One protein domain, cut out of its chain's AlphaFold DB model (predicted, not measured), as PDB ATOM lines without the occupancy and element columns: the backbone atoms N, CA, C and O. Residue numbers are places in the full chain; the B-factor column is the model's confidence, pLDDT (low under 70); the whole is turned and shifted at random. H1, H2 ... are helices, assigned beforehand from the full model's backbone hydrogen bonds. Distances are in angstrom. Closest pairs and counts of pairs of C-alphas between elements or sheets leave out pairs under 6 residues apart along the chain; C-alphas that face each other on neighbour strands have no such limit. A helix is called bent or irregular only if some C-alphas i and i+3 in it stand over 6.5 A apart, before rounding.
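AT A GLANCE: This is residues 99 to 152 of the 152 residues of an uncharacterized protein of Odoribacter sp. CAG:788 (UniProt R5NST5). Two long helices, H1 and H2, make a flat, open V, joined at its corner by a short looped link, residues 125 to 133. Both arms stick out from that corner: residues 99 to 120 in one, residues 141 to 152 in the other. The printed part has 54 residues with two named helices, H1 then H2, and no named strand; its class is all helix. The whole is extended, with a radius of gyration of the C-alphas of 15.6 A, and the C-alphas span 45 by 34 by 8 A.

HOW THE PARTS SIT: First comes H1, residues 100 to 124, and after it H2, residues 134 to 151. The two are close but not clearly touching, with 1 pair of C-alphas within 8 A: the closest, those of Ile 122 and Gly 135, are 7.9 A apart. Their lines stand at a steep tilt of 44 degrees. They run opposite ways, and their centres are 21.5 A apart. O i to N i+4 pairs are within hydrogen-bond range in 20 of 21 cases in H1 and 13 of 14 in H2.

IN THESE COORDINATES: H1 begins with C-alpha 100 at (23.126, 45.996, -4.340) and ends with C-alpha 124 at (-11.722, 50.720, -15.035), 36.8 A away. It is neither bent nor irregular, but only just: C-alphas 100 and 103 are 6.0 A apart. H2 measures 25.7 A from C-alpha 134 to C-alpha 151 at (-5.062, 40.839, 14.525). It too is neither bent nor irregular, but only just: C-alphas 143 and 146 are 6.0 A apart.

THE WHOLE: The two C-alphas farthest apart, those of Gly 100 and Lys 128, are 46.5 A apart. The printed part has no cut and ends at Leu 152, the chain's last residue. The link from H1 to H2 is short, with 9 residues. The mean pLDDT of the printed part is 92.9, and no printed residue is under 70.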
ATOM      1  N   PRO A  99      20.607  42.131  -4.041       78.94
ATOM      2  CA  PRO A  99      22.003  42.367  -4.339       78.94
ATOM      3  C   PRO A  99      22.235  43.778  -4.881       78.94
ATOM      4  O   PRO A  99      22.153  44.035  -6.082       78.94
ATOM      5  N   GLY A 100      22.627  44.673  -3.981       82.50
ATOM      6  CA  GLY A 100      23.126  45.996  -4.340       82.50
ATOM      7  C   GLY A 100      22.039  46.977  -4.781       82.50
ATOM      8  O   GLY A 100      20.848  46.683  -4.812       82.50
ATOM      9  N   THR A 101      22.471  48.193  -5.104       86.25
ATOM     10  CA  THR A 101      21.578  49.349  -5.270       86.25
ATOM     11  C   THR A 101      20.729  49.303  -6.540       86.25
ATOM     12  O   THR A 101      19.596  49.770  -6.517       86.25
ATOM     13  N   TRP A 102      21.214  48.708  -7.637       88.81
ATOM     14  CA  TRP A 102      20.415  48.592  -8.866       88.81
ATOM     15  C   TRP A 102      19.179  47.712  -8.648       88.81
ATOM     16  O   TRP A 102      18.078  48.097  -9.034       88.81
ATOM     17  N   TRP A 103      19.312  46.568  -7.972       88.88
ATOM     18  CA  TRP A 103      18.154  45.699  -7.745       88.88
ATOM     19  C   TRP A 103      17.049  46.395  -6.939       88.88
ATOM     20  O   TRP A 103      15.867  46.200  -7.231       88.88
ATOM     21  N   THR A 104      17.421  47.287  -6.015       89.12
ATOM     22  CA  THR A 104      16.475  48.179  -5.335       89.12
ATOM     23  C   THR A 104      15.729  49.071  -6.327       89.12
ATOM     24  O   THR A 104      14.507  49.024  -6.358       89.12
ATOM     25  N   TYR A 105      16.421  49.797  -7.212       92.94
ATOM     26  CA  TYR A 105      15.755  50.654  -8.208       92.94
ATOM     27  C   TYR A 105      14.821  49.881  -9.148       92.94
ATOM     28  O   TYR A 105      13.742  50.364  -9.488       92.94
ATOM     29  N   PHE A 106      15.213  48.672  -9.563       92.38
ATOM     30  CA  PHE A 106      14.341  47.802 -10.354       92.38
ATOM     31  C   PHE A 106      13.086  47.402  -9.564       92.38
ATOM     32  O   PHE A 106      11.976  47.444 -10.098       92.38
ATOM     33  N   SER A 107      13.259  47.049  -8.289       91.44
ATOM     34  CA  SER A 107      12.161  46.672  -7.397       91.44
ATOM     35  C   SER A 107      11.201  47.841  -7.151       91.44
ATOM     36  O   SER A 107       9.989  47.648  -7.218       91.44
ATOM     37  N   ASP A 108      11.725  49.052  -6.959       94.69
ATOM     38  CA  ASP A 108      10.929  50.270  -6.779       94.69
ATOM     39  C   ASP A 108      10.113  50.590  -8.037       94.69
ATOM     40  O   ASP A 108       8.907  50.830  -7.955       94.69
ATOM     41  N   LEU A 109      10.735  50.521  -9.220       97.31
ATOM     42  CA  LEU A 109      10.034  50.708 -10.491       97.31
ATOM     43  C   LEU A 109       8.917  49.670 -10.668       97.31
ATOM     44  O   LEU A 109       7.789  50.024 -11.012       97.31
ATOM     45  N   SER A 110       9.215  48.400 -10.390       96.31
ATOM     46  CA  SER A 110       8.230  47.317 -10.435       96.31
ATOM     47  C   SER A 110       7.063  47.577  -9.476       96.31
ATOM     48  O   SER A 110       5.904  47.397  -9.857       96.31
ATOM     49  N   ALA A 111       7.338  48.042  -8.255       97.19
ATOM     50  CA  ALA A 111       6.309  48.395  -7.281       97.19
ATOM     51  C   ALA A 111       5.427  49.556  -7.769       97.19
ATOM     52  O   ALA A 111       4.201  49.458  -7.697       97.19
ATOM     53  N   VAL A 112       6.020  50.613  -8.334       98.25
ATOM     54  CA  VAL A 112       5.272  51.738  -8.925       98.25
ATOM     55  C   VAL A 112       4.370  51.258 -10.064       98.25
ATOM     56  O   VAL A 112       3.188  51.605 -10.094       98.25
ATOM     57  N   CYS A 113       4.875  50.415 -10.969       98.25
ATOM     58  CA  CYS A 113       4.066  49.837 -12.044       98.25
ATOM     59  C   CYS A 113       2.885  49.018 -11.505       98.25
ATOM     60  O   CYS A 113       1.768  49.169 -11.997       98.25
ATOM     61  N   LEU A 114       3.103  48.188 -10.479       98.00
ATOM     62  CA  LEU A 114       2.035  47.403  -9.854       98.00
ATOM     63  C   LEU A 114       0.972  48.296  -9.209       98.00
ATOM     64  O   LEU A 114      -0.217  48.046  -9.390       98.00
ATOM     65  N   ILE A 115       1.378  49.364  -8.518       97.19
ATOM     66  CA  ILE A 115       0.447  50.343  -7.943       97.19
ATOM     67  C   ILE A 115      -0.408  50.975  -9.045       97.19
ATOM     68  O   ILE A 115      -1.632  51.025  -8.915       97.19
ATOM     69  N   LEU A 116       0.209  51.407 -10.149       97.81
ATOM     70  CA  LEU A 116      -0.513  51.992 -11.281       97.81
ATOM     71  C   LEU A 116      -1.508  51.003 -11.899       97.81
ATOM     72  O   LEU A 116      -2.658  51.372 -12.144       97.81
ATOM     73  N   ILE A 117      -1.105  49.744 -12.100       96.56
ATOM     74  CA  ILE A 117      -1.985  48.687 -12.615       96.56
ATOM     75  C   ILE A 117      -3.168  48.473 -11.665       96.56
ATOM     76  O   ILE A 117      -4.313  48.504 -12.116       96.56
ATOM     77  N   CYS A 118      -2.927  48.337 -10.360       93.94
ATOM     78  CA  CYS A 118      -3.984  48.161  -9.363       93.94
ATOM     79  C   CYS A 118      -4.968  49.340  -9.343       93.94
ATOM     80  O   CYS A 118      -6.177  49.124  -9.420       93.94
ATOM     81  N   ILE A 119      -4.469  50.583  -9.302       93.75
ATOM     82  CA  ILE A 119      -5.315  51.787  -9.325       93.75
ATOM     83  C   ILE A 119      -6.138  51.828 -10.614       93.75
ATOM     84  O   ILE A 119      -7.350  52.044 -10.570       93.75
ATOM     85  N   SER A 120      -5.506  51.581 -11.762       94.38
ATOM     86  CA  SER A 120      -6.207  51.581 -13.046       94.38
ATOM     87  C   SER A 120      -7.299  50.508 -13.101       94.38
ATOM     88  O   SER A 120      -8.415  50.806 -13.519       94.38
ATOM     89  N   GLY A 121      -7.031  49.299 -12.596       91.44
ATOM     90  CA  GLY A 121      -7.996  48.202 -12.545       91.44
ATOM     91  C   GLY A 121      -9.210  48.521 -11.671       91.44
ATOM     92  O   GLY A 121     -10.341  48.258 -12.082       91.44
ATOM     93  N   ILE A 122      -8.994  49.159 -10.516       90.81
ATOM     94  CA  ILE A 122     -10.073  49.613  -9.622       90.81
ATOM     95  C   ILE A 122     -10.974  50.644 -10.322       90.81
ATOM     96  O   ILE A 122     -12.197  50.601 -10.181       90.81
ATOM     97  N   LEU A 123     -10.384  51.566 -11.087       90.25
ATOM     98  CA  LEU A 123     -11.106  52.658 -11.750       90.25
ATOM     99  C   LEU A 123     -11.725  52.264 -13.103       90.25
ATOM    100  O   LEU A 123     -12.592  52.978 -13.611       90.25
ATOM    101  N   MET A 124     -11.297  51.147 -13.699       93.00
ATOM    102  CA  MET A 124     -11.722  50.720 -15.035       93.00
ATOM    103  C   MET A 124     -13.193  50.280 -15.082       93.00
ATOM    104  O   MET A 124     -13.896  50.567 -16.055       93.00
ATOM    105  N   ASN A 125     -13.686  49.612 -14.034       89.00
ATOM    106  CA  ASN A 125     -15.074  49.155 -13.972       89.00
ATOM    107  C   ASN A 125     -16.032  50.289 -13.574       89.00
ATOM    108  O   ASN A 125     -15.852  50.959 -12.559       89.00
ATOM    109  N   LYS A 126     -17.112  50.460 -14.347       86.75
ATOM    110  CA  LYS A 126     -18.159  51.468 -14.103       86.75
ATOM    111  C   LYS A 126     -19.494  50.824 -13.713       86.75
ATOM    112  O   LYS A 126     -19.742  49.645 -13.962       86.75
ATOM    113  N   GLY A 127     -20.386  51.618 -13.120       86.75
ATOM    114  CA  GLY A 127     -21.736  51.182 -12.747       86.75
ATOM    115  C   GLY A 127     -21.744  50.217 -11.557       86.75
ATOM    116  O   GLY A 127     -20.948  50.356 -10.634       86.75
ATOM    117  N   LYS A 128     -22.639  49.219 -11.571       87.38
ATOM    118  CA  LYS A 128     -22.872  48.305 -10.430       87.38
ATOM    119  C   LYS A 128     -21.648  47.477 -10.012       87.38
ATOM    120  O   LYS A 128     -21.609  47.012  -8.880       87.38
ATOM    121  N   ARG A 129     -20.670  47.281 -10.903       88.44
ATOM    122  CA  ARG A 129     -19.398  46.583 -10.623       88.44
ATOM    123  C   ARG A 129     -18.217  47.535 -10.388       88.44
ATOM    124  O   ARG A 129     -17.091  47.073 -10.263       88.44
ATOM    125  N   GLY A 130     -18.456  48.845 -10.366       90.88
ATOM    126  CA  GLY A 130     -17.434  49.837 -10.041       90.88
ATOM    127  C   GLY A 130     -17.237  50.013  -8.534       90.88
ATOM    128  O   GLY A 130     -17.854  49.320  -7.723       90.88
ATOM    129  N   LEU A 131     -16.410  50.997  -8.173       91.44
ATOM    130  CA  LEU A 131     -16.026  51.300  -6.787       91.44
ATOM    131  C   LEU A 131     -17.225  51.565  -5.859       91.44
ATOM    132  O   LEU A 131     -17.225  51.137  -4.716       91.44
ATOM    133  N   PHE A 132     -18.264  52.242  -6.350       90.44
ATOM    134  CA  PHE A 132     -19.466  52.553  -5.564       90.44
ATOM    135  C   PHE A 132     -20.531  51.440  -5.596       90.44
ATOM    136  O   PHE A 132     -21.656  51.649  -5.154       90.44
ATOM    137  N   GLY A 133     -20.205  50.271  -6.154       90.25
ATOM    138  CA  GLY A 133     -21.089  49.109  -6.229       90.25
ATOM    139  C   GLY A 133     -20.454  47.858  -5.621       90.25
ATOM    140  O   GLY A 133     -19.722  47.926  -4.638       90.25
ATOM    141  N   ILE A 134     -20.715  46.701  -6.232       93.69
ATOM    142  CA  ILE A 134     -20.213  45.393  -5.779       93.69
ATOM    143  C   ILE A 134     -18.678  45.372  -5.741       93.69
ATOM    144  O   ILE A 134     -18.105  44.830  -4.802       93.69
ATOM    145  N   GLY A 135     -18.013  46.039  -6.691       92.12
ATOM    146  CA  GLY A 135     -16.548  46.093  -6.743       92.12
ATOM    147  C   GLY A 135     -15.915  46.773  -5.522       92.12
ATOM    148  O   GLY A 135     -14.840  46.372  -5.089       92.12
ATOM    149  N   GLY A 136     -16.586  47.754  -4.910       93.50
ATOM    150  CA  GLY A 136     -16.127  48.360  -3.653       93.50
ATOM    151  C   GLY A 136     -16.248  47.423  -2.454       93.50
ATOM    152  O   GLY A 136     -15.374  47.408  -1.591       93.50
ATOM    153  N   ILE A 137     -17.307  46.608  -2.420       95.31
ATOM    154  CA  ILE A 137     -17.513  45.595  -1.375       95.31
ATOM    155  C   ILE A 137     -16.444  44.503  -1.492       95.31
ATOM    156  O   ILE A 137     -15.848  44.129  -0.485       95.31
ATOM    157  N   GLU A 138     -16.158  44.038  -2.710       94.06
ATOM    158  CA  GLU A 138     -15.082  43.075  -2.981       94.06
ATOM    159  C   GLU A 138     -13.710  43.628  -2.565       94.06
ATOM    160  O   GLU A 138     -12.947  42.932  -1.893       94.06
ATOM    161  N   LEU A 139     -13.419  44.895  -2.890       94.00
ATOM    162  CA  LEU A 139     -12.184  45.567  -2.477       94.00
ATOM    163  C   LEU A 139     -12.063  45.646  -0.948       94.00
ATOM    164  O   LEU A 139     -11.022  45.295  -0.394       94.00
ATOM    165  N   LEU A 140     -13.125  46.075  -0.258       95.69
ATOM    166  CA  LEU A 140     -13.148  46.150   1.205       95.69
ATOM    167  C   LEU A 140     -12.974  44.774   1.849       95.69
ATOM    168  O   LEU A 140     -12.182  44.644   2.778       95.69
ATOM    169  N   ALA A 141     -13.660  43.745   1.350       96.25
ATOM    170  CA  ALA A 141     -13.506  42.379   1.844       96.25
ATOM    171  C   ALA A 141     -12.068  41.865   1.647       96.25
ATOM    172  O   ALA A 141     -11.492  41.288   2.569       96.25
ATOM    173  N   GLY A 142     -11.464  42.139   0.485       93.88
ATOM    174  CA  GLY A 142     -10.076  41.785   0.184       93.88
ATOM    175  C   GLY A 142      -9.043  42.452   1.099       93.88
ATOM    176  O   GLY A 142      -7.979  41.881   1.316       93.88
ATOM    177  N   ILE A 143      -9.358  43.618   1.674       95.31
ATOM    178  CA  ILE A 143      -8.514  44.300   2.670       95.31
ATOM    179  C   ILE A 143      -8.812  43.790   4.087       95.31
ATOM    180  O   ILE A 143      -7.891  43.501   4.852       95.31
ATOM    181  N   LEU A 144     -10.094  43.676   4.448       97.12
ATOM    182  CA  LEU A 144     -10.523  43.347   5.806       97.12
ATOM    183  C   LEU A 144     -10.202  41.904   6.196       97.12
ATOM    184  O   LEU A 144      -9.771  41.685   7.322       97.12
ATOM    185  N   ILE A 145     -10.373  40.928   5.299       96.62
ATOM    186  CA  ILE A 145     -10.127  39.513   5.626       96.62
ATOM    187  C   ILE A 145      -8.660  39.284   6.052       96.62
ATOM    188  O   ILE A 145      -8.451  38.750   7.143       96.62
ATOM    189  N   PRO A 146      -7.635  39.721   5.286       94.88
ATOM    190  CA  PRO A 146      -6.245  39.617   5.729       94.88
ATOM    191  C   PRO A 146      -5.938  40.454   6.974       94.88
ATOM    192  O   PRO A 146      -5.206  39.991   7.843       94.88
ATOM    193  N   ALA A 147      -6.491  41.668   7.086       96.44
ATOM    194  CA  ALA A 147      -6.260  42.526   8.251       96.44
ATOM    195  C   ALA A 147      -6.795  41.894   9.545       96.44
ATOM    196  O   ALA A 147      -6.119  41.927  10.569       96.44
ATOM    197  N   LEU A 148      -7.974  41.271   9.490       97.06
ATOM    198  CA  LEU A 148      -8.544  40.526  10.611       97.06
ATOM    199  C   LEU A 148      -7.682  39.312  10.967       97.06
ATOM    200  O   LEU A 148      -7.398  39.113  12.143       97.06
ATOM    201  N   ALA A 149      -7.209  38.552   9.974       96.19
ATOM    202  CA  ALA A 149      -6.324  37.406  10.195       96.19
ATOM    203  C   ALA A 149      -4.953  37.775  10.799       96.19
ATOM    204  O   ALA A 149      -4.274  36.902  11.325       96.19
ATOM    205  N   LEU A 150      -4.521  39.038  10.697       94.94
ATOM    206  CA  LEU A 150      -3.299  39.525  11.348       94.94
ATOM    207  C   LEU A 150      -3.513  39.935  12.812       94.94
ATOM    208  O   LEU A 150      -2.540  39.993  13.561       94.94
ATOM    209  N   ILE A 151      -4.741  40.290  13.196       94.88
ATOM    210  CA  ILE A 151      -5.062  40.839  14.525       94.88
ATOM    211  C   ILE A 151      -5.645  39.766  15.461       94.88
ATOM    212  O   ILE A 151      -5.456  39.863  16.673       94.88
ATOM    213  N   LEU A 152      -6.361  38.780  14.911       90.75
ATOM    214  CA  LEU A 152      -6.902  37.610  15.618       90.75
ATOM    215  C   LEU A 152      -5.849  36.507  15.757       90.75
ATOM    216  O   LEU A 152      -5.798  35.902  16.850       90.75
TER     217      LEU A 152